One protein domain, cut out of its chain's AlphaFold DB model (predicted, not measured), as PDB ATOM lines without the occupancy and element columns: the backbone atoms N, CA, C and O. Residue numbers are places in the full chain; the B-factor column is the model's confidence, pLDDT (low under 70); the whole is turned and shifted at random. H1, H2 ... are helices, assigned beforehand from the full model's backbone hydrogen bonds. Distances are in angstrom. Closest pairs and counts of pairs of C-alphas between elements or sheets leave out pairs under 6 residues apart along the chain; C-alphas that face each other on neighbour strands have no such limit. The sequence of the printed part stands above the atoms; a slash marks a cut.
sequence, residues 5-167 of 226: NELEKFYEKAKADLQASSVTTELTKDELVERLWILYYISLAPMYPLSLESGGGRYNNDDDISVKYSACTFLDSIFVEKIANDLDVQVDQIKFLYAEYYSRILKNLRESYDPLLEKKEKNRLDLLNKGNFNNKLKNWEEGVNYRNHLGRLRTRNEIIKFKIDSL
ATOM      1  N   ASN A   5     -20.011  60.379   3.298       68.81
ATOM      2  CA  ASN A   5     -19.536  59.566   4.436       68.81
ATOM      3  C   ASN A   5     -20.507  58.445   4.855       68.81
ATOM      4  O   ASN A   5     -20.123  57.526   5.571       68.81
ATOM      5  N   GLU A   6     -21.777  58.534   4.477       80.88
ATOM      6  CA  GLU A   6     -22.795  57.523   4.777       80.88
ATOM      7  C   GLU A   6     -22.707  56.351   3.800       80.88
ATOM      8  O   GLU A   6     -22.957  55.211   4.183       80.88
ATOM      9  N   LEU A   7     -22.314  56.622   2.551       85.44
ATOM     10  CA  LEU A   7     -22.174  55.593   1.523       85.44
ATOM     11  C   LEU A   7     -20.970  54.676   1.781       85.44
ATOM     12  O   LEU A   7     -21.079  53.468   1.612       85.44
ATOM     13  N   GLU A   8     -19.845  55.231   2.238       83.88
ATOM     14  CA  GLU A   8     -18.671  54.442   2.641       83.88
ATOM     15  C   GLU A   8     -19.005  53.513   3.812       83.88
ATOM     16  O   GLU A   8     -18.862  52.298   3.702       83.88
ATOM     17  N   LYS A   9     -19.594  54.067   4.883       88.38
ATOM     18  CA  LYS A   9     -20.067  53.285   6.036       88.38
ATOM     19  C   LYS A   9     -21.075  52.208   5.645       88.38
ATOM     20  O   LYS A   9     -21.076  51.125   6.225       88.38
ATOM     21  N   PHE A  10     -21.947  52.502   4.677       92.25
ATOM     22  CA  PHE A  10     -22.882  51.517   4.150       92.25
ATOM     23  C   PHE A  10     -22.140  50.331   3.530       92.25
ATOM     24  O   PHE A  10     -22.444  49.192   3.877       92.25
ATOM     25  N   TYR A  11     -21.166  50.572   2.649       92.00
ATOM     26  CA  TYR A  11     -20.432  49.491   1.989       92.00
ATOM     27  C   TYR A  11     -19.511  48.727   2.942       92.00
ATOM     28  O   TYR A  11     -19.435  47.504   2.837       92.00
ATOM     29  N   GLU A  12     -18.890  49.398   3.915       90.62
ATOM     30  CA  GLU A  12     -18.148  48.739   4.996       90.62
ATOM     31  C   GLU A  12     -19.047  47.779   5.784       90.62
ATOM     32  O   GLU A  12     -18.706  46.607   5.969       90.62
ATOM     33  N   LYS A  13     -20.234  48.247   6.192       92.62
ATOM     34  CA  LYS A  13     -21.206  47.412   6.901       92.62
ATOM     35  C   LYS A  13     -21.725  46.272   6.024       92.62
ATOM     36  O   LYS A  13     -21.731  45.131   6.468       92.62
ATOM     37  N   ALA A  14     -22.116  46.550   4.783       93.12
ATOM     38  CA  ALA A  14     -22.636  45.541   3.863       93.12
ATOM     39  C   ALA A  14     -21.612  44.426   3.594       93.12
ATOM     40  O   ALA A  14     -21.974  43.253   3.532       93.12
ATOM     41  N   LYS A  15     -20.325  44.776   3.484       91.69
ATOM     42  CA  LYS A  15     -19.226  43.811   3.365       91.69
ATOM     43  C   LYS A  15     -19.137  42.904   4.591       91.69
ATOM     44  O   LYS A  15     -19.045  41.689   4.431       91.69
ATOM     45  N   ALA A  16     -19.196  43.481   5.792       90.75
ATOM     46  CA  ALA A  16     -19.185  42.720   7.039       90.75
ATOM     47  C   ALA A  16     -20.417  41.805   7.169       90.75
ATOM     48  O   ALA A  16     -20.269  40.629   7.499       90.75
ATOM     49  N   ASP A  17     -21.610  42.306   6.838       89.38
ATOM     50  CA  ASP A  17     -22.866  41.551   6.921       89.38
ATOM     51  C   ASP A  17     -22.886  40.370   5.927       89.38
ATOM     52  O   ASP A  17     -23.291  39.260   6.287       89.38
ATOM     53  N   LEU A  18     -22.380  40.560   4.699       87.62
ATOM     54  CA  LEU A  18     -22.206  39.473   3.724       87.62
ATOM     55  C   LEU A  18     -21.214  38.412   4.222       87.62
ATOM     56  O   LEU A  18     -21.464  37.216   4.068       87.62
ATOM     57  N   GLN A  19     -20.098  38.829   4.827       85.25
ATOM     58  CA  GLN A  19     -19.098  37.906   5.370       85.25
ATOM     59  C   GLN A  19     -19.653  37.098   6.545       85.25
ATOM     60  O   GLN A  19     -19.552  35.873   6.528       85.25
ATOM     61  N   ALA A  20     -20.286  37.747   7.521       81.25
ATOM     62  CA  ALA A  20     -20.891  37.072   8.669       81.25
ATOM     63  C   ALA A  20     -21.958  36.058   8.231       81.25
ATOM     64  O   ALA A  20     -21.977  34.919   8.697       81.25
ATOM     65  N   SER A  21     -22.776  36.437   7.247       73.31
ATOM     66  CA  SER A  21     -23.805  35.562   6.694       73.31
ATOM     67  C   SER A  21     -23.235  34.385   5.891       73.31
ATOM     68  O   SER A  21     -23.938  33.409   5.674       73.31
ATOM     69  N   SER A  22     -21.981  34.417   5.434       65.44
ATOM     70  CA  SER A  22     -21.392  33.312   4.655       65.44
ATOM     71  C   SER A  22     -20.950  32.102   5.497       65.44
ATOM     72  O   SER A  22     -20.663  31.044   4.940       65.44
ATOM     73  N   VAL A  23     -20.909  32.237   6.829       57.88
ATOM     74  CA  VAL A  23     -20.302  31.257   7.752       57.88
ATOM     75  C   VAL A  23     -21.317  30.255   8.330       57.88
ATOM     76  O   VAL A  23     -20.915  29.225   8.869       57.88
ATOM     77  N   THR A  24     -22.628  30.499   8.219       57.97
ATOM     78  CA  THR A  24     -23.633  29.627   8.854       57.97
ATOM     79  C   THR A  24     -23.884  28.348   8.043       57.97
ATOM     80  O   THR A  24     -24.189  28.397   6.850       57.97
ATOM     81  N   THR A  25     -23.715  27.184   8.686       58.94
ATOM     82  CA  THR A  25     -23.860  25.848   8.072       58.94
ATOM     83  C   THR A  25     -25.308  25.364   8.002       58.94
ATOM     84  O   THR A  25     -25.635  24.553   7.139       58.94
ATOM     85  N   GLU A  26     -26.172  25.874   8.881       72.62
ATOM     86  CA  GLU A  26     -27.617  25.644   8.879       72.62
ATOM     87  C   GLU A  26     -28.309  27.002   8.769       72.62
ATOM     88  O   GLU A  26     -28.075  27.885   9.588       72.62
ATOM     89  N   LEU A  27     -29.097  27.186   7.710       82.75
ATOM     90  CA  LEU A  27     -29.822  28.423   7.443       82.75
ATOM     91  C   LEU A  27     -31.224  28.317   8.041       82.75
ATOM     92  O   LEU A  27     -31.909  27.329   7.796       82.75
ATOM     93  N   THR A  28     -31.668  29.339   8.763       87.81
ATOM     94  CA  THR A  28     -33.041  29.498   9.265       87.81
ATOM     95  C   THR A  28     -33.881  30.412   8.359       87.81
ATOM     96  O   THR A  28     -33.360  31.105   7.481       87.81
ATOM     97  N   LYS A  29     -35.209  30.449   8.566       89.56
ATOM     98  CA  LYS A  29     -36.107  31.375   7.841       89.56
ATOM     99  C   LYS A  29     -35.746  32.841   8.085       89.56
ATOM    100  O   LYS A  29     -35.718  33.615   7.131       89.56
ATOM    101  N   ASP A  30     -35.459  33.203   9.331       88.38
ATOM    102  CA  ASP A  30     -35.137  34.583   9.701       88.38
ATOM    103  C   ASP A  30     -33.806  35.021   9.082       88.38
ATOM    104  O   ASP A  30     -33.728  36.100   8.495       88.38
ATOM    105  N   GLU A  31     -32.796  34.147   9.081       86.19
ATOM    106  CA  GLU A  31     -31.521  34.416   8.405       86.19
ATOM    107  C   GLU A  31     -31.680  34.512   6.881       86.19
ATOM    108  O   GLU A  31     -31.023  35.334   6.242       86.19
ATOM    109  N   LEU A  32     -32.560  33.714   6.260       87.81
ATOM    110  CA  LEU A  32     -32.871  33.871   4.834       87.81
ATOM    111  C   LEU A  32     -33.486  35.251   4.555       87.81
ATOM    112  O   LEU A  32     -33.103  35.910   3.586       87.81
ATOM    113  N   VAL A  33     -34.427  35.694   5.391       89.50
ATOM    114  CA  VAL A  33     -35.052  37.018   5.269       89.50
ATOM    115  C   VAL A  33     -34.012  38.125   5.448       89.50
ATOM    116  O   VAL A  33     -33.975  39.052   4.640       89.50
ATOM    117  N   GLU A  34     -33.132  38.014   6.442       88.44
ATOM    118  CA  GLU A  34     -32.037  38.962   6.665       88.44
ATOM    119  C   GLU A  34     -31.103  39.043   5.451       88.44
ATOM    120  O   GLU A  34     -30.844  40.132   4.933       88.44
ATOM    121  N   ARG A  35     -30.680  37.894   4.914       88.56
ATOM    122  CA  ARG A  35     -29.867  37.820   3.692       88.56
ATOM    123  C   ARG A  35     -30.557  38.500   2.511       88.56
ATOM    124  O   ARG A  35     -29.927  39.275   1.794       88.56
ATOM    125  N   LEU A  36     -31.852  38.257   2.310       91.19
ATOM    126  CA  LEU A  36     -32.621  38.906   1.245       91.19
ATOM    127  C   LEU A  36     -32.710  40.428   1.431       91.19
ATOM    128  O   LEU A  36     -32.634  41.156   0.440       91.19
ATOM    129  N   TRP A  37     -32.818  40.918   2.669       94.19
ATOM    130  CA  TRP A  37     -32.771  42.350   2.965       94.19
ATOM    131  C   TRP A  37     -31.398  42.962   2.692       94.19
ATOM    132  O   TRP A  37     -31.325  44.033   2.088       94.19
ATOM    133  N   ILE A  38     -30.312  42.283   3.068       92.19
ATOM    134  CA  ILE A  38     -28.945  42.728   2.760       92.19
ATOM    135  C   ILE A  38     -28.786  42.901   1.243       92.19
ATOM    136  O   ILE A  38     -28.377  43.967   0.774       92.19
ATOM    137  N   LEU A  39     -29.193  41.897   0.460       93.75
ATOM    138  CA  LEU A  39     -29.142  41.959  -1.002       93.75
ATOM    139  C   LEU A  39     -30.022  43.078  -1.573       93.75
ATOM    140  O   LEU A  39     -29.590  43.793  -2.481       93.75
ATOM    141  N   TYR A  40     -31.223  43.271  -1.021       96.06
ATOM    142  CA  TYR A  40     -32.112  44.367  -1.398       96.06
ATOM    143  C   TYR A  40     -31.419  45.723  -1.240       96.06
ATOM    144  O   TYR A  40     -31.336  46.483  -2.210       96.06
ATOM    145  N   TYR A  41     -30.862  46.014  -0.061       96.75
ATOM    146  CA  TYR A  41     -30.209  47.295   0.200       96.75
ATOM    147  C   TYR A  41     -28.968  47.501  -0.676       96.75
ATOM    148  O   TYR A  41     -28.796  48.583  -1.242       96.75
ATOM    149  N   ILE A  42     -28.145  46.465  -0.881       96.50
ATOM    150  CA  ILE A  42     -26.984  46.526  -1.789       96.50
ATOM    151  C   ILE A  42     -27.421  46.816  -3.232       96.50
ATOM    152  O   ILE A  42     -26.756  47.577  -3.945       96.50
ATOM    153  N   SER A  43     -28.547  46.245  -3.671       96.56
ATOM    154  CA  SER A  43     -29.081  46.457  -5.021       96.56
ATOM    155  C   SER A  43     -29.586  47.882  -5.266       96.56
ATOM    156  O   SER A  43     -29.618  48.330  -6.411       96.56
ATOM    157  N   LEU A  44     -29.961  48.600  -4.203       95.81
ATOM    158  CA  LEU A  44     -30.432  49.985  -4.268       95.81
ATOM    159  C   LEU A  44     -29.329  51.018  -4.036       95.81
ATOM    160  O   LEU A  44     -29.470  52.163  -4.469       95.81
ATOM    161  N   ALA A  45     -28.254  50.640  -3.345       94.31
ATOM    162  CA  ALA A  45     -27.167  51.552  -3.029       94.31
ATOM    163  C   ALA A  45     -26.464  52.055  -4.307       94.31
ATOM    164  O   ALA A  45     -26.154  51.245  -5.189       94.31
ATOM    165  N   PRO A  46     -26.208  53.368  -4.436       92.25
ATOM    166  CA  PRO A  46     -25.518  53.921  -5.595       92.25
ATOM    167  C   PRO A  46     -24.031  53.557  -5.586       92.25
ATOM    168  O   PRO A  46     -23.423  53.436  -4.529       92.25
ATOM    169  N   MET A  47     -23.437  53.462  -6.774       89.75
ATOM    170  CA  MET A  47     -21.983  53.347  -6.928       89.75
ATOM    171  C   MET A  47     -21.289  54.616  -6.421       89.75
ATOM    172  O   MET A  47     -21.868  55.707  -6.466       89.75
ATOM    173  N   TYR A  48     -20.034  54.497  -5.990       85.50
ATOM    174  CA  TYR A  48     -19.228  55.655  -5.625       85.50
ATOM    175  C   TYR A  48     -19.129  56.646  -6.794       85.50
ATOM    176  O   TYR A  48     -18.861  56.233  -7.931       85.50
ATOM    177  N   PRO A  49     -19.304  57.957  -6.532       74.31
ATOM    178  CA  PRO A  49     -19.240  58.985  -7.559       74.31
ATOM    179  C   PRO A  49     -17.777  59.252  -7.927       74.31
ATOM    180  O   PRO A  49     -17.149  60.171  -7.403       74.31
ATOM    181  N   LEU A  50     -17.215  58.431  -8.815       69.94
ATOM    182  CA  LEU A  50     -15.885  58.654  -9.374       69.94
ATOM    183  C   LEU A  50     -16.016  59.085 -10.836       69.94
ATOM    184  O   LEU A  50     -16.407  58.299 -11.694       69.94
ATOM    185  N   SER A  51     -15.683  60.341 -11.125       65.94
ATOM    186  CA  SER A  51     -15.664  60.894 -12.483       65.94
ATOM    187  C   SER A  51     -14.381  61.679 -12.734       65.94
ATOM    188  O   SER A  51     -13.703  62.085 -11.794       65.94
ATOM    189  N   LEU A  52     -14.050  61.948 -13.999       58.66
ATOM    190  CA  LEU A  52     -12.919  62.814 -14.373       58.66
ATOM    191  C   LEU A  52     -13.019  64.240 -13.793       58.66
ATOM    192  O   LEU A  52     -12.005  64.930 -13.718       58.66
ATOM    193  N   GLU A  53     -14.222  64.670 -13.402       55.34
ATOM    194  CA  GLU A  53     -14.532  66.021 -12.916       55.34
ATOM    195  C   GLU A  53     -14.586  66.111 -11.383       55.34
ATOM    196  O   GLU A  53     -14.382  67.185 -10.820       55.34
ATOM    197  N   SER A  54     -14.818  64.994 -10.687       55.16
ATOM    198  CA  SER A  54     -14.768  64.946  -9.226       55.16
ATOM    199  C   SER A  54     -13.315  64.969  -8.748       55.16
ATOM    200  O   SER A  54     -12.540  64.074  -9.091       55.16
ATOM    201  N   GLY A  55     -12.943  65.965  -7.935       48.22
ATOM    202  CA  GLY A  55     -11.676  65.956  -7.204       48.22
ATOM    203  C   GLY A  55     -11.573  64.663  -6.394       48.22
ATOM    204  O   GLY A  55     -12.499  64.327  -5.663       48.22
ATOM    205  N   GLY A  56     -10.491  63.911  -6.604       46.38
ATOM    206  CA  GLY A  56     -10.335  62.532  -6.140       46.38
ATOM    207  C   GLY A  56     -10.872  62.265  -4.735       46.38
ATOM    208  O   GLY A  56     -10.383  62.833  -3.761       46.38
ATOM    209  N   GLY A  57     -11.873  61.388  -4.649       50.25
ATOM    210  CA  GLY A  57     -12.445  60.945  -3.382       50.25
ATOM    211  C   GLY A  57     -11.483  60.070  -2.574       50.25
ATOM    212  O   GLY A  57     -10.573  59.448  -3.121       50.25
ATOM    213  N   ARG A  58     -11.719  60.033  -1.258       52.62
ATOM    214  CA  ARG A  58     -11.001  59.234  -0.247       52.62
ATOM    215  C   ARG A  58     -11.500  57.785  -0.128       52.62
ATOM    216  O   ARG A  58     -11.126  57.116   0.821       52.62
ATOM    217  N   TYR A  59     -12.343  57.317  -1.045       54.09
ATOM    218  CA  TYR A  59     -12.909  55.973  -0.966       54.09
ATOM    219  C   TYR A  59     -11.831  54.901  -1.175       54.09
ATOM    220  O   TYR A  59     -10.965  55.049  -2.044       54.09
ATOM    221  N   ASN A  60     -11.933  53.783  -0.452       59.03
ATOM    222  CA  ASN A  60     -11.380  52.516  -0.930       59.03
ATOM    223  C   ASN A  60     -12.064  52.206  -2.269       59.03
ATOM    224  O   ASN A  60     -13.261  51.930  -2.326       59.03
ATOM    225  N   ASN A  61     -11.321  52.402  -3.360       64.50
ATOM    226  CA  ASN A  61     -11.875  52.750  -4.676       64.50
ATOM    227  C   ASN A  61     -12.693  51.647  -5.370       64.50
ATOM    228  O   ASN A  61     -13.130  51.863  -6.501       64.50
ATOM    229  N   ASP A  62     -12.886  50.489  -4.748       79.56
ATOM    230  CA  ASP A  62     -13.555  49.322  -5.316       79.56
ATOM    231  C   ASP A  62     -14.462  48.558  -4.336       79.56
ATOM    232  O   ASP A  62     -15.051  47.553  -4.738       79.56
ATOM    233  N   ASP A  63     -14.639  49.017  -3.090       87.44
ATOM    234  CA  ASP A  63     -15.473  48.305  -2.107       87.44
ATOM    235  C   ASP A  63     -16.933  48.174  -2.573       87.44
ATOM    236  O   ASP A  63     -17.536  47.114  -2.426       87.44
ATOM    237  N   ASP A  64     -17.493  49.203  -3.211       92.06
ATOM    238  CA  ASP A  64     -18.848  49.165  -3.764       92.06
ATOM    239  C   ASP A  64     -18.996  48.164  -4.921       92.06
ATOM    240  O   ASP A  64     -19.999  47.450  -5.000       92.06
ATOM    241  N   ILE A  65     -17.975  48.059  -5.782       94.12
ATOM    242  CA  ILE A  65     -17.905  47.062  -6.858       94.12
ATOM    243  C   ILE A  65     -17.796  45.659  -6.262       94.12
ATOM    244  O   ILE A  65     -18.511  44.751  -6.684       94.12
ATOM    245  N   SER A  66     -16.911  45.485  -5.279       92.75
ATOM    246  CA  SER A  66     -16.645  44.209  -4.625       92.75
ATOM    247  C   SER A  66     -17.879  43.692  -3.888       92.75
ATOM    248  O   SER A  66     -18.314  42.573  -4.141       92.75
ATOM    249  N   VAL A  67     -18.523  44.532  -3.070       94.81
ATOM    250  CA  VAL A  67     -19.759  44.193  -2.345       94.81
ATOM    251  C   VAL A  67     -20.885  43.831  -3.308       94.81
ATOM    252  O   VAL A  67     -21.570  42.829  -3.102       94.81
ATOM    253  N   LYS A  68     -21.075  44.606  -4.383       95.94
ATOM    254  CA  LYS A  68     -22.095  44.306  -5.394       95.94
ATOM    255  C   LYS A  68     -21.818  42.997  -6.130       95.94
ATOM    256  O   LYS A  68     -22.734  42.200  -6.304       95.94
ATOM    257  N   TYR A  69     -20.571  42.755  -6.521       94.62
ATOM    258  CA  TYR A  69     -20.177  41.484  -7.122       94.62
ATOM    259  C   TYR A  69     -20.440  40.316  -6.164       94.62
ATOM    260  O   TYR A  69     -21.112  39.359  -6.542       94.62
ATOM    261  N   SER A  70     -19.994  40.429  -4.909       92.38
ATOM    262  CA  SER A  70     -20.219  39.416  -3.880       92.38
ATOM    263  C   SER A  70     -21.701  39.139  -3.661       92.38
ATOM    264  O   SER A  70     -22.072  37.978  -3.566       92.38
ATOM    265  N   ALA A  71     -22.555  40.168  -3.647       92.69
ATOM    266  CA  ALA A  71     -24.005  40.020  -3.532       92.69
ATOM    267  C   ALA A  71     -24.614  39.187  -4.680       92.69
ATOM    268  O   ALA A  71     -25.503  38.372  -4.440       92.69
ATOM    269  N   CYS A  72     -24.113  39.337  -5.908       91.50
ATOM    270  CA  CYS A  72     -24.537  38.537  -7.064       91.50
ATOM    271  C   CYS A  72     -23.996  37.098  -7.073       91.50
ATOM    272  O   CYS A  72     -24.519  36.256  -7.803       91.50
ATOM    273  N   THR A  73     -22.963  36.805  -6.286       85.56
ATOM    274  CA  THR A  73     -22.452  35.441  -6.076       85.56
ATOM    275  C   THR A  73     -22.926  34.842  -4.747       85.56
ATOM    276  O   THR A  73     -22.579  33.714  -4.419       85.56
ATOM    277  N   PHE A  74     -23.682  35.608  -3.953       79.25
ATOM    278  CA  PHE A  74     -23.969  35.295  -2.555       79.25
ATOM    279  C   PHE A  74     -25.023  34.201  -2.392       79.25
ATOM    280  O   PHE A  74     -24.871  33.301  -1.569       79.25
ATOM    281  N   LEU A  75     -26.092  34.260  -3.189       70.31
ATOM    282  CA  LEU A  75     -27.023  33.146  -3.318       70.31
ATOM    283  C   LEU A  75     -26.596  32.369  -4.552       70.31
ATOM    284  O   LEU A  75     -27.084  32.630  -5.654       70.31
ATOM    285  N   ASP A  76     -25.656  31.436  -4.380       63.06
ATOM    286  CA  ASP A  76     -25.363  30.506  -5.460       63.06
ATOM    287  C   ASP A  76     -26.680  29.843  -5.862       63.06
ATOM    288  O   ASP A  76     -27.414  29.210  -5.097       63.06
ATOM    289  N   SER A  77     -27.011  30.104  -7.110       52.66
ATOM    290  CA  SER A  77     -28.281  29.818  -7.716       52.66
ATOM    291  C   SER A  77     -28.602  28.316  -7.781       52.66
ATOM    292  O   SER A  77     -29.761  27.960  -8.013       52.66
ATOM    293  N   ILE A  78     -27.599  27.465  -7.528       52.66
ATOM    294  CA  ILE A  78     -27.699  26.011  -7.346       52.66
ATOM    295  C   ILE A  78     -28.397  25.646  -6.019       52.66
ATOM    296  O   ILE A  78     -29.053  24.610  -5.944       52.66
ATOM    297  N   PHE A  79     -28.361  26.511  -4.998       70.50
ATOM    298  CA  PHE A  79     -28.905  26.213  -3.667       70.50
ATOM    299  C   PHE A  79     -30.308  26.761  -3.401       70.50
ATOM    300  O   PHE A  79     -30.920  26.347  -2.424       70.50
ATOM    301  N   VAL A  80     -30.864  27.638  -4.245       82.38
ATOM    302  CA  VAL A  80     -32.177  28.265  -3.967       82.38
ATOM    303  C   VAL A  80     -33.310  27.242  -3.843       82.38
ATOM    304  O   VAL A  80     -34.167  27.388  -2.979       82.38
ATOM    305  N   GLU A  81     -33.311  26.188  -4.662       85.25
ATOM    306  CA  GLU A  81     -34.338  25.138  -4.576       85.25
ATOM    307  C   GLU A  81     -34.168  24.278  -3.322       85.25
ATOM    308  O   GLU A  81     -35.153  23.955  -2.664       85.25
ATOM    309  N   LYS A  82     -32.916  23.981  -2.951       85.06
ATOM    310  CA  LYS A  82     -32.594  23.267  -1.714       85.06
ATOM    311  C   LYS A  82     -33.012  24.081  -0.489       85.06
ATOM    312  O   LYS A  82     -33.749  23.572   0.339       85.06
ATOM    313  N   ILE A  83     -32.614  25.352  -0.422       85.56
ATOM    314  CA  ILE A  83     -32.986  26.282   0.655       85.56
ATOM    315  C   ILE A  83     -34.505  26.365   0.785       85.56
ATOM    316  O   ILE A  83     -35.031  26.295   1.889       85.56
ATOM    317  N   ALA A  84     -35.213  26.501  -0.339       88.75
ATOM    318  CA  ALA A  84     -36.662  26.598  -0.323       88.75
ATOM    319  C   ALA A  84     -37.332  25.337   0.236       88.75
ATOM    320  O   ALA A  84     -38.308  25.448   0.975       88.75
ATOM    321  N   ASN A  85     -36.795  24.163  -0.099       89.44
ATOM    322  CA  ASN A  85     -37.268  22.882   0.409       89.44
ATOM    323  C   ASN A  85     -36.945  22.697   1.900       89.44
ATOM    324  O   ASN A  85     -37.845  22.422   2.683       89.44
ATOM    325  N   ASP A  86     -35.684  22.900   2.293       89.00
ATOM    326  CA  ASP A  86     -35.210  22.712   3.672       89.00
ATOM    327  C   ASP A  86     -35.945  23.642   4.649       89.00
ATOM    328  O   ASP A  86     -36.231  23.269   5.787       89.00
ATOM    329  N   LEU A  87     -36.283  24.850   4.192       90.12
ATOM    330  CA  LEU A  87     -37.001  25.837   4.983       90.12
ATOM    331  C   LEU A  87     -38.516  25.804   4.794       90.12
ATOM    332  O   LEU A  87     -39.182  26.547   5.496       90.12
ATOM    333  N   ASP A  88     -39.095  25.017   3.889       92.31
ATOM    334  CA  ASP A  88     -40.531  25.093   3.567       92.31
ATOM    335  C   ASP A  88     -40.989  26.542   3.267       92.31
ATOM    336  O   ASP A  88     -41.768  27.171   3.998       92.31
ATOM    337  N   VAL A  89     -40.410  27.126   2.211       91.69
ATOM    338  CA  VAL A  89     -40.738  28.469   1.701       91.69
ATOM    339  C   VAL A  89     -40.963  28.458   0.190       91.69
ATOM    340  O   VAL A  89     -40.525  27.567  -0.537       91.69
ATOM    341  N   GLN A  90     -41.645  29.483  -0.328       93.25
ATOM    342  CA  GLN A  90     -41.963  29.565  -1.754       93.25
ATOM    343  C   GLN A  90     -40.721  29.894  -2.594       93.25
ATOM    344  O   GLN A  90     -40.299  31.049  -2.683       93.25
ATOM    345  N   VAL A  91     -40.185  28.883  -3.285       91.81
ATOM    346  CA  VAL A  91     -39.000  29.009  -4.150       91.81
ATOM    347  C   VAL A  91     -39.124  30.121  -5.196       91.81
ATOM    348  O   VAL A  91     -38.158  30.835  -5.463       91.81
ATOM    349  N   ASP A  92     -40.319  30.315  -5.763       92.75
ATOM    350  CA  ASP A  92     -40.561  31.328  -6.791       92.75
ATOM    351  C   ASP A  92     -40.345  32.747  -6.249       92.75
ATOM    352  O   ASP A  92     -39.775  33.581  -6.950       92.75
ATOM    353  N   GLN A  93     -40.712  33.019  -4.991       92.75
ATOM    354  CA  GLN A  93     -40.482  34.329  -4.376       92.75
ATOM    355  C   GLN A  93     -38.983  34.634  -4.275       92.75
ATOM    356  O   GLN A  93     -38.552  35.720  -4.662       92.75
ATOM    357  N   ILE A  94     -38.174  33.655  -3.857       91.88
ATOM    358  CA  ILE A  94     -36.712  33.800  -3.785       91.88
ATOM    359  C   ILE A  94     -36.131  34.032  -5.185       91.88
ATOM    360  O   ILE A  94     -35.342  34.958  -5.378       91.88
ATOM    361  N   LYS A  95     -36.560  33.244  -6.182       93.12
ATOM    362  CA  LYS A  95     -36.119  33.378  -7.582       93.12
ATOM    363  C   LYS A  95     -36.416  34.772  -8.143       93.12
ATOM    364  O   LYS A  95     -35.545  35.371  -8.774       93.12
ATOM    365  N   PHE A  96     -37.621  35.302  -7.912       95.00
ATOM    366  CA  PHE A  96     -38.013  36.633  -8.392       95.00
ATOM    367  C   PHE A  96     -37.230  37.761  -7.716       95.00
ATOM    368  O   PHE A  96     -36.762  38.659  -8.420       95.00
ATOM    369  N   LEU A  97     -37.063  37.708  -6.389       94.69
ATOM    370  CA  LEU A  97     -36.288  38.705  -5.643       94.69
ATOM    371  C   LEU A  97     -34.820  38.686  -6.070       94.69
ATOM    372  O   LEU A  97     -34.255  39.729  -6.391       94.69
ATOM    373  N   TYR A  98     -34.214  37.501  -6.160       93.19
ATOM    374  CA  TYR A  98     -32.812  37.393  -6.539       93.19
ATOM    375  C   TYR A  98     -32.555  37.884  -7.965       93.19
ATOM    376  O   TYR A  98     -31.629  38.660  -8.192       93.19
ATOM    377  N   ALA A  99     -33.417  37.513  -8.918       95.50
ATOM    378  CA  ALA A  99     -33.328  38.011 -10.287       95.50
ATOM    379  C   ALA A  99     -33.455  39.540 -10.351       95.50
ATOM    380  O   ALA A  99     -32.737  40.186 -11.117       95.50
ATOM    381  N   GLU A 100     -34.329  40.135  -9.536       97.12
ATOM    382  CA  GLU A 100     -34.479  41.585  -9.438       97.12
ATOM    383  C   GLU A 100     -33.220  42.265  -8.882       97.12
ATOM    384  O   GLU A 100     -32.723  43.220  -9.485       97.12
ATOM    385  N   TYR A 101     -32.673  41.760  -7.776       96.56
ATOM    386  CA  TYR A 101     -31.489  42.340  -7.134       96.56
ATOM    387  C   TYR A 101     -30.259  42.231  -8.033       96.56
ATOM    388  O   TYR A 101     -29.575  43.231  -8.260       96.56
ATOM    389  N   TYR A 102     -30.038  41.054  -8.624       96.00
ATOM    390  CA  TYR A 102     -28.957  40.820  -9.577       96.00
ATOM    391  C   TYR A 102     -29.081  41.777 -10.770       96.00
ATOM    392  O   TYR A 102     -28.117  42.453 -11.129       96.00
ATOM    393  N   SER A 103     -30.285  41.923 -11.335       97.62
ATOM    394  CA  SER A 103     -30.515  42.828 -12.468       97.62
ATOM    395  C   SER A 103     -30.146  44.275 -12.134       97.62
ATOM    396  O   SER A 103     -29.451  44.932 -12.909       97.62
ATOM    397  N   ARG A 104     -30.574  44.783 -10.973       97.94
ATOM    398  CA  ARG A 104     -30.266  46.154 -10.529       97.94
ATOM    399  C   ARG A 104     -28.766  46.363 -10.321       97.94
ATOM    400  O   ARG A 104     -28.228  47.376 -10.764       97.94
ATOM    401  N   ILE A 105     -28.089  45.394  -9.705       97.69
ATOM    402  CA  ILE A 105     -26.640  45.437  -9.488       97.69
ATOM    403  C   ILE A 105     -25.888  45.462 -10.820       97.69
ATOM    404  O   ILE A 105     -25.048  46.338 -11.034       97.69
ATOM    405  N   LEU A 106     -26.220  44.547 -11.733       97.06
ATOM    406  CA  LEU A 106     -25.570  44.463 -13.037       97.06
ATOM    407  C   LEU A 106     -25.785  45.748 -13.843       97.06
ATOM    408  O   LEU A 106     -24.847  46.257 -14.454       97.06
ATOM    409  N   LYS A 107     -26.986  46.337 -13.764       97.62
ATOM    410  CA  LYS A 107     -27.260  47.655 -14.342       97.62
ATOM    411  C   LYS A 107     -26.352  48.739 -13.755       97.62
ATOM    412  O   LYS A 107     -25.754  49.484 -14.522       97.62
ATOM    413  N   ASN A 108     -26.212  48.822 -12.429       95.69
ATOM    414  CA  ASN A 108     -25.346  49.827 -11.795       95.69
ATOM    415  C   ASN A 108     -23.882  49.708 -12.239       95.69
ATOM    416  O   ASN A 108     -23.235  50.727 -12.482       95.69
ATOM    417  N   LEU A 109     -23.367  48.480 -12.351       95.62
ATOM    418  CA  LEU A 109     -22.010  48.231 -12.838       95.62
ATOM    419  C   LEU A 109     -21.861  48.690 -14.290       95.62
ATOM    420  O   LEU A 109     -20.935  49.434 -14.601       95.62
ATOM    421  N   ARG A 110     -22.807  48.316 -15.163       95.31
ATOM    422  CA  ARG A 110     -22.799  48.712 -16.581       95.31
ATOM    423  C   ARG A 110     -22.897  50.223 -16.771       95.31
ATOM    424  O   ARG A 110     -22.169  50.770 -17.586       95.31
ATOM    425  N   GLU A 111     -23.737  50.904 -15.996       94.12
ATOM    426  CA  GLU A 111     -23.854  52.372 -16.025       94.12
ATOM    427  C   GLU A 111     -22.595  53.082 -15.501       94.12
ATOM    428  O   GLU A 111     -22.359  54.239 -15.841       94.12
ATOM    429  N   SER A 112     -21.776  52.396 -14.698       92.00
ATOM    430  CA  SER A 112     -20.510  52.922 -14.170       92.00
ATOM    431  C   SER A 112     -19.297  52.592 -15.041       92.00
ATOM    432  O   SER A 112     -18.212  53.117 -14.794       92.00
ATOM    433  N   TYR A 113     -19.461  51.722 -16.038       93.12
ATOM    434  CA  TYR A 113     -18.421  51.388 -17.000       93.12
ATOM    435  C   TYR A 113     -18.348  52.449 -18.103       93.12
ATOM    436  O   TYR A 113     -19.349  52.787 -18.733       93.12
ATOM    437  N   ASP A 114     -17.144  52.941 -18.382       91.88
ATOM    438  CA  ASP A 114     -16.877  53.886 -19.462       91.88
ATOM    439  C   ASP A 114     -16.015  53.223 -20.552       91.88
ATOM    440  O   ASP A 114     -14.782  53.200 -20.445       91.88
ATOM    441  N   PRO A 115     -16.622  52.709 -21.640       91.50
ATOM    442  CA  PRO A 115     -15.875  52.106 -22.746       91.50
ATOM    443  C   PRO A 115     -15.037  53.128 -23.528       91.50
ATOM    444  O   PRO A 115     -14.208  52.751 -24.351       91.50
ATOM    445  N   LEU A 116     -15.251  54.430 -23.307       90.88
ATOM    446  CA  LEU A 116     -14.546  55.511 -23.996       90.88
ATOM    447  C   LEU A 116     -13.489  56.185 -23.114       90.88
ATOM    448  O   LEU A 116     -12.917  57.194 -23.539       90.88
ATOM    449  N   LEU A 117     -13.215  55.651 -21.916       88.31
ATOM    450  CA  LEU A 117     -12.292  56.252 -20.951       88.31
ATOM    451  C   LEU A 117     -10.905  56.507 -21.555       88.31
ATOM    452  O   LEU A 117     -10.397  57.621 -21.453       88.31
ATOM    453  N   GLU A 118     -10.332  55.527 -22.262       85.81
ATOM    454  CA  GLU A 118      -9.017  55.661 -22.912       85.81
ATOM    455  C   GLU A 118      -8.980  56.815 -23.926       85.81
ATOM    456  O   GLU A 118      -8.029  57.599 -23.988       85.81
ATOM    457  N   LYS A 119     -10.051  56.971 -24.714       86.50
ATOM    458  CA  LYS A 119     -10.159  58.058 -25.695       86.50
ATOM    459  C   LYS A 119     -10.300  59.416 -25.005       86.50
ATOM    460  O   LYS A 119      -9.660  60.382 -25.425       86.50
ATOM    461  N   LYS A 120     -11.131  59.503 -23.959       84.62
ATOM    462  CA  LYS A 120     -11.324  60.726 -23.156       84.62
ATOM    463  C   LYS A 120     -10.016  61.164 -22.502       84.62
ATOM    464  O   LYS A 120      -9.690  62.350 -22.507       84.62
ATOM    465  N   GLU A 121      -9.251  60.203 -22.005       79.81
ATOM    466  CA  GLU A 121      -7.941  60.434 -21.423       79.81
ATOM    467  C   GLU A 121      -6.961  61.036 -22.431       79.81
ATOM    468  O   GLU A 121      -6.386  62.094 -22.158       79.81
ATOM    469  N   LYS A 122      -6.771  60.376 -23.584       80.38
ATOM    470  CA  LYS A 122      -5.820  60.823 -24.610       80.38
ATOM    471  C   LYS A 122      -6.091  62.271 -25.013       80.38
ATOM    472  O   LYS A 122      -5.182  63.098 -25.011       80.38
ATOM    473  N   ASN A 123      -7.362  62.596 -25.247       81.38
ATOM    474  CA  ASN A 123      -7.787  63.951 -25.589       81.38
ATOM    475  C   ASN A 123      -7.402  64.981 -24.512       81.38
ATOM    476  O   ASN A 123      -7.013  66.101 -24.839       81.38
ATOM    477  N   ARG A 124      -7.497  64.629 -23.223       75.00
ATOM    478  CA  ARG A 124      -7.183  65.549 -22.121       75.00
ATOM    479  C   ARG A 124      -5.681  65.699 -21.879       75.00
ATOM    480  O   ARG A 124      -5.234  66.808 -21.590       75.00
ATOM    481  N   LEU A 125      -4.897  64.635 -22.053       74.81
ATOM    482  CA  LEU A 125      -3.432  64.717 -22.030       74.81
ATOM    483  C   LEU A 125      -2.900  65.606 -23.164       74.81
ATOM    484  O   LEU A 125      -2.050  66.462 -22.921       74.81
ATOM    485  N   ASP A 126      -3.456  65.477 -24.371       77.75
ATOM    486  CA  ASP A 126      -3.093  66.325 -25.512       77.75
ATOM    487  C   ASP A 126      -3.374  67.814 -25.244       77.75
ATOM    488  O   ASP A 126      -2.590  68.675 -25.648       77.75
ATOM    489  N   LEU A 127      -4.465  68.136 -24.538       73.75
ATOM    490  CA  LEU A 127      -4.782  69.510 -24.128       73.75
ATOM    491  C   LEU A 127      -3.783  70.056 -23.097       73.75
ATOM    492  O   LEU A 127      -3.319  71.186 -23.244       73.75
ATOM    493  N   LEU A 128      -3.412  69.260 -22.088       70.38
ATOM    494  CA  LEU A 128      -2.435  69.659 -21.064       70.38
ATOM    495  C   LEU A 128      -1.047  69.927 -21.668       70.38
ATOM    496  O   LEU A 128      -0.369  70.882 -21.279       70.38
ATOM    497  N   ASN A 129      -0.646  69.129 -22.658       69.44
ATOM    498  CA  ASN A 129       0.658  69.242 -23.315       69.44
ATOM    499  C   ASN A 129       0.794  70.477 -24.227       69.44
ATOM    500  O   ASN A 129       1.915  70.906 -24.503       69.44
ATOM    501  N   LYS A 130      -0.322  71.080 -24.662       73.81
ATOM    502  CA  LYS A 130      -0.350  72.266 -25.541       73.81
ATOM    503  C   LYS A 130      -0.177  73.617 -24.812       73.81
ATOM    504  O   LYS A 130      -0.148  74.646 -25.477       73.81
ATOM    505  N   GLY A 131      -0.061  73.654 -23.477       66.31
ATOM    506  CA  GLY A 131       0.052  74.902 -22.692       66.31
ATOM    507  C   GLY A 131       1.465  75.525 -22.600       66.31
ATOM    508  O   GLY A 131       2.472  74.824 -22.700       66.31
ATOM    509  N   ASN A 132       1.549  76.844 -22.350       59.25
ATOM    510  CA  ASN A 132       2.810  77.600 -22.157       59.25
ATOM    511  C   ASN A 132       3.552  77.260 -20.840       59.25
ATOM    512  O   ASN A 132       2.982  76.671 -19.931       59.25
ATOM    513  N   PHE A 133       4.826  77.663 -20.699       52.12
ATOM    514  CA  PHE A 133       5.724  77.276 -19.587       52.12
ATOM    515  C   PHE A 133       5.194  77.588 -18.169       52.12
ATOM    516  O   PHE A 133       5.238  76.720 -17.301       52.12
ATOM    517  N   ASN A 134       4.607  78.770 -17.942       56.03
ATOM    518  CA  ASN A 134       3.973  79.107 -16.655       56.03
ATOM    519  C   ASN A 134       2.715  78.265 -16.377       56.03
ATOM    520  O   ASN A 134       2.434  77.948 -15.223       56.03
ATOM    521  N   ASN A 135       2.007  77.830 -17.430       60.41
ATOM    522  CA  ASN A 135       0.946  76.836 -17.288       60.41
ATOM    523  C   ASN A 135       1.559  75.477 -16.939       60.41
ATOM    524  O   ASN A 135       1.050  74.827 -16.049       60.41
ATOM    525  N   LYS A 136       2.693  75.070 -17.526       58.25
ATOM    526  CA  LYS A 136       3.337  73.769 -17.246       58.25
ATOM    527  C   LYS A 136       3.745  73.558 -15.774       58.25
ATOM    528  O   LYS A 136       3.630  72.434 -15.302       58.25
ATOM    529  N   LEU A 137       4.188  74.598 -15.054       50.62
ATOM    530  CA  LEU A 137       4.546  74.525 -13.621       50.62
ATOM    531  C   LEU A 137       3.315  74.404 -12.706       50.62
ATOM    532  O   LEU A 137       3.282  73.532 -11.844       50.62
ATOM    533  N   LYS A 138       2.270  75.209 -12.935       58.06
ATOM    534  CA  LYS A 138       0.976  75.083 -12.234       58.06
ATOM    535  C   LYS A 138       0.266  73.761 -12.592       58.06
ATOM    536  O   LYS A 138      -0.294  73.089 -11.733       58.06
ATOM    537  N   ASN A 139       0.440  73.315 -13.838       57.56
ATOM    538  CA  ASN A 139       0.040  72.004 -14.347       57.56
ATOM    539  C   ASN A 139       0.867  70.849 -13.761       57.56
ATOM    540  O   ASN A 139       0.524  69.704 -14.037       57.56
ATOM    541  N   TRP A 140       1.964  71.070 -13.024       58.25
ATOM    542  CA  TRP A 140       2.745  69.952 -12.490       58.25
ATOM    543  C   TRP A 140       2.047  69.314 -11.285       58.25
ATOM    544  O   TRP A 140       1.778  68.117 -11.329       58.25
ATOM    545  N   GLU A 141       1.662  70.090 -10.266       63.41
ATOM    546  CA  GLU A 141       0.870  69.580  -9.131       63.41
ATOM    547  C   GLU A 141      -0.538  69.157  -9.573       63.41
ATOM    548  O   GLU A 141      -0.988  68.051  -9.262       63.41
ATOM    549  N   GLU A 142      -1.212  69.981 -10.383       64.81
ATOM    550  CA  GLU A 142      -2.501  69.627 -10.991       64.81
ATOM    551  C   GLU A 142      -2.380  68.386 -11.891       64.81
ATOM    552  O   GLU A 142      -3.266  67.534 -11.908       64.81
ATOM    553  N   GLY A 143      -1.258  68.224 -12.591       65.12
ATOM    554  CA  GLY A 143      -0.971  67.087 -13.463       65.12
ATOM    555  C   GLY A 143      -0.583  65.817 -12.710       65.12
ATOM    556  O   GLY A 143      -0.873  64.721 -13.183       65.12
ATOM    557  N   VAL A 144       0.055  65.917 -11.539       68.56
ATOM    558  CA  VAL A 144       0.264  64.779 -10.628       68.56
ATOM    559  C   VAL A 144      -1.079  64.332 -10.050       68.56
ATOM    560  O   VAL A 144      -1.417  63.154 -10.147       68.56
ATOM    561  N   ASN A 145      -1.892  65.264  -9.550       70.38
ATOM    562  CA  ASN A 145      -3.226  64.959  -9.027       70.38
ATOM    563  C   ASN A 145      -4.149  64.365 -10.100       70.38
ATOM    564  O   ASN A 145      -4.827  63.369  -9.844       70.38
ATOM    565  N   TYR A 146      -4.119  64.909 -11.319       71.31
ATOM    566  CA  TYR A 146      -4.853  64.376 -12.464       71.31
ATOM    567  C   TYR A 146      -4.392  62.964 -12.839       71.31
ATOM    568  O   TYR A 146      -5.231  62.084 -13.008       71.31
ATOM    569  N   ARG A 147      -3.077  62.710 -12.923       72.19
ATOM    570  CA  ARG A 147      -2.537  61.374 -13.232       72.19
ATOM    571  C   ARG A 147      -2.893  60.342 -12.163       72.19
ATOM    572  O   ARG A 147      -3.299  59.239 -12.513       72.19
ATOM    573  N   ASN A 148      -2.808  60.708 -10.886       74.25
ATOM    574  CA  ASN A 148      -3.214  59.838  -9.781       74.25
ATOM    575  C   ASN A 148      -4.714  59.520  -9.847       74.25
ATOM    576  O   ASN A 148      -5.127  58.375  -9.675       74.25
ATOM    577  N   HIS A 149      -5.539  60.527 -10.136       75.94
ATOM    578  CA  HIS A 149      -6.982  60.361 -10.278       75.94
ATOM    579  C   HIS A 149      -7.371  59.490 -11.473       75.94
ATOM    580  O   HIS A 149      -8.206  58.596 -11.359       75.94
ATOM    581  N   LEU A 150      -6.710  59.708 -12.599       77.50
ATOM    582  CA  LEU A 150      -6.861  58.919 -13.807       77.50
ATOM    583  C   LEU A 150      -6.432  57.461 -13.603       77.50
ATOM    584  O   LEU A 150      -7.124  56.560 -14.069       77.50
ATOM    585  N   GLY A 151      -5.332  57.223 -12.883       79.88
ATOM    586  CA  GLY A 151      -4.904  55.877 -12.502       79.88
ATOM    587  C   GLY A 151      -6.008  55.131 -11.753       79.88
ATOM    588  O   GLY A 151      -6.370  54.025 -12.142       79.88
ATOM    589  N   ARG A 152      -6.631  55.780 -10.757       79.62
ATOM    590  CA  ARG A 152      -7.780  55.210 -10.031       79.62
ATOM    591  C   ARG A 152      -8.969  54.921 -10.945       79.62
ATOM    592  O   ARG A 152      -9.559  53.851 -10.842       79.62
ATOM    593  N   LEU A 153      -9.312  55.850 -11.840       83.56
ATOM    594  CA  LEU A 153     -10.407  55.668 -12.798       83.56
ATOM    595  C   LEU A 153     -10.164  54.477 -13.729       83.56
ATOM    596  O   LEU A 153     -11.086  53.699 -13.948       83.56
ATOM    597  N   ARG A 154      -8.938  54.305 -14.240       86.31
ATOM    598  CA  ARG A 154      -8.571  53.162 -15.090       86.31
ATOM    599  C   ARG A 154      -8.723  51.841 -14.356       86.31
ATOM    600  O   ARG A 154      -9.483  50.997 -14.813       86.31
ATOM    601  N   THR A 155      -8.083  51.710 -13.192       86.81
ATOM    602  CA  THR A 155      -8.176  50.495 -12.373       86.81
ATOM    603  C   THR A 155      -9.629  50.160 -12.059       86.81
ATOM    604  O   THR A 155     -10.060  49.024 -12.228       86.81
ATOM    605  N   ARG A 156     -10.426  51.160 -11.673       89.94
ATOM    606  CA  ARG A 156     -11.849  50.966 -11.398       89.94
ATOM    607  C   ARG A 156     -12.620  50.506 -12.641       89.94
ATOM    608  O   ARG A 156     -13.419  49.581 -12.542       89.94
ATOM    609  N   ASN A 157     -12.375  51.115 -13.799       91.75
ATOM    610  CA  ASN A 157     -13.034  50.762 -15.059       91.75
ATOM    611  C   ASN A 157     -12.686  49.335 -15.518       91.75
ATOM    612  O   ASN A 157     -13.562  48.607 -15.980       91.75
ATOM    613  N   GLU A 158     -11.427  48.924 -15.347       92.25
ATOM    614  CA  GLU A 158     -10.948  47.563 -15.622       92.25
ATOM    615  C   GLU A 158     -11.606  46.537 -14.693       92.25
ATOM    616  O   GLU A 158     -12.131  45.527 -15.167       92.25
ATOM    617  N   ILE A 159     -11.651  46.817 -13.383       93.38
ATOM    618  CA  ILE A 159     -12.323  45.949 -12.406       93.38
ATOM    619  C   ILE A 159     -13.806  45.826 -12.755       93.38
ATOM    620  O   ILE A 159     -14.317  44.710 -12.819       93.38
ATOM    621  N   ILE A 160     -14.502  46.937 -13.022       94.75
ATOM    622  CA  ILE A 160     -15.919  46.912 -13.409       94.75
ATOM    623  C   ILE A 160     -16.116  46.038 -14.647       94.75
ATOM    624  O   ILE A 160     -17.000  45.184 -14.634       94.75
ATOM    625  N   LYS A 161     -15.294  46.207 -15.689       96.00
ATOM    626  CA  LYS A 161     -15.402  45.403 -16.911       96.00
ATOM    627  C   LYS A 161     -15.241  43.914 -16.617       96.00
ATOM    628  O   LYS A 161     -16.093  43.128 -17.019       96.00
ATOM    629  N   PHE A 162     -14.202  43.552 -15.869       95.75
ATOM    630  CA  PHE A 162     -13.955  42.172 -15.463       95.75
ATOM    631  C   PHE A 162     -15.128  41.588 -14.661       95.75
ATOM    632  O   PHE A 162     -15.553  40.461 -14.904       95.75
ATOM    633  N   LYS A 163     -15.693  42.360 -13.721       95.81
ATOM    634  CA  LYS A 163     -16.849  41.922 -12.928       95.81
ATOM    635  C   LYS A 163     -18.114  41.788 -13.771       95.81
ATOM    636  O   LYS A 163     -18.836  40.823 -13.571       95.81
ATOM    637  N   ILE A 164     -18.378  42.701 -14.707       96.56
ATOM    638  CA  ILE A 164     -19.508  42.577 -15.643       96.56
ATOM    639  C   ILE A 164     -19.385  41.277 -16.435       96.56
ATOM    640  O   ILE A 164     -20.335  40.502 -16.438       96.56
ATOM    641  N   ASP A 165     -18.219  41.017 -17.032       95.25
ATOM    642  CA  ASP A 165     -17.997  39.821 -17.852       95.25
ATOM    643  C   ASP A 165     -18.236  38.541 -17.047       95.25
ATOM    644  O   ASP A 165     -18.978  37.665 -17.481       95.25
ATOM    645  N   SER A 166     -17.683  38.474 -15.834       94.44
ATOM    646  CA  SER A 166     -17.872  37.332 -14.939       94.44
ATOM    647  C   SER A 166     -19.332  37.148 -14.511       94.44
ATOM    648  O   SER A 166     -19.835  36.030 -14.508       94.44
ATOM    649  N   LEU A 167     -20.043  38.224 -14.172       94.44
ATOM    650  CA  LEU A 167     -21.448  38.131 -13.768       94.44
ATOM    651  C   LEU A 167     -22.361  37.737 -14.938       94.44
ATOM    652  O   LEU A 167     -23.355  37.040 -14.755       94.44
TER     653      LEU A 167
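This is residues 5 to 167 of the 226 residues of an uncharacterized protein of Akkermansia muciniphila (UniProt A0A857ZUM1). The domain is a long rod: an up-and-down bundle of helices H1, H2, H3, H5 and the last part of H7, each running against the one before it in the chain, with H3 in its middle. From this bundle the rest of H7 sticks out as an arm, with H6 alongside it in a loose hairpin, while the small helix H4 sits at the opposite end of the rod. The 163 printed residues hold seven named helices, H1 to H7 in chain order, and no named strand; the class is all helix. The whole is loose, with a radius of gyration of the C-alphas of 20.5 A and spans of 73 by 27 by 20 A.

H7, residues 133 to 167, has a kink of 50 degrees near residue 141. H7 and H6, residues 117 to 129, form a hairpin and only just touch, with 3 pairs of C-alphas within 8 A, the closest those of Leu 128 and Asn 139, 7.5 A apart. With residues 157 to 167 alone, H7 touches H5, residues 91 to 112, opposite ways at a shallow tilt of 24 degrees; the closest C-alphas are those of Leu 109 and Ile 160, 6.3 A apart. H3, residues 63 to 74, touches H7 the same way at 4 degrees, closest at Tyr 69 and Lys 163, whose C-alphas are 6.7 A apart. H3 and H5 are both hubs, touching four helices each, and touch each other, the C-alphas of Cys 72 and Tyr 102 being closest at 5.6 A. H2, residues 29 to 44, touches H5 the same way, closest at the C-alphas of Ser 43 and Ile 105, 5.2 A. H1, residues 5 to 21, touches H3, closest at the C-alphas of Lys 15 and Val 67, 5.7 A, and forms a hairpin with H2, closest at those of Ala 14 and Ile 38, 7.0 A. H4, residues 80 to 86, forms a hairpin with H5, closest at the C-alphas of Ala 84 and Val 91, 5.1 A. H1 and H7 are apart. Every O i to N i+4 pair is within hydrogen-bond range in H2, H3, H4, H5 and H6, against 12 of 13 in H1 and 28 of 31 in H7.

H7 is 48.0 A long, from C-alpha 133 at (5.724, 77.276, -19.587) to C-alpha 167 at (-21.448, 38.131, -13.768). H5 is 31.8 A long, H1 24.5 A and H2 22.9 A. H1 begins at C-alpha 5, (-19.536, 59.566, 4.436).

The C-alphas farthest apart are those of Asp 88 and Phe 133, 73.5 A. The printed part has no cut. The link from H2 to H3, residues 45 to 62, is long. Mean pLDDT of the printed part is 82.1; residues under 70 include 50 to 61 and 131 to 144.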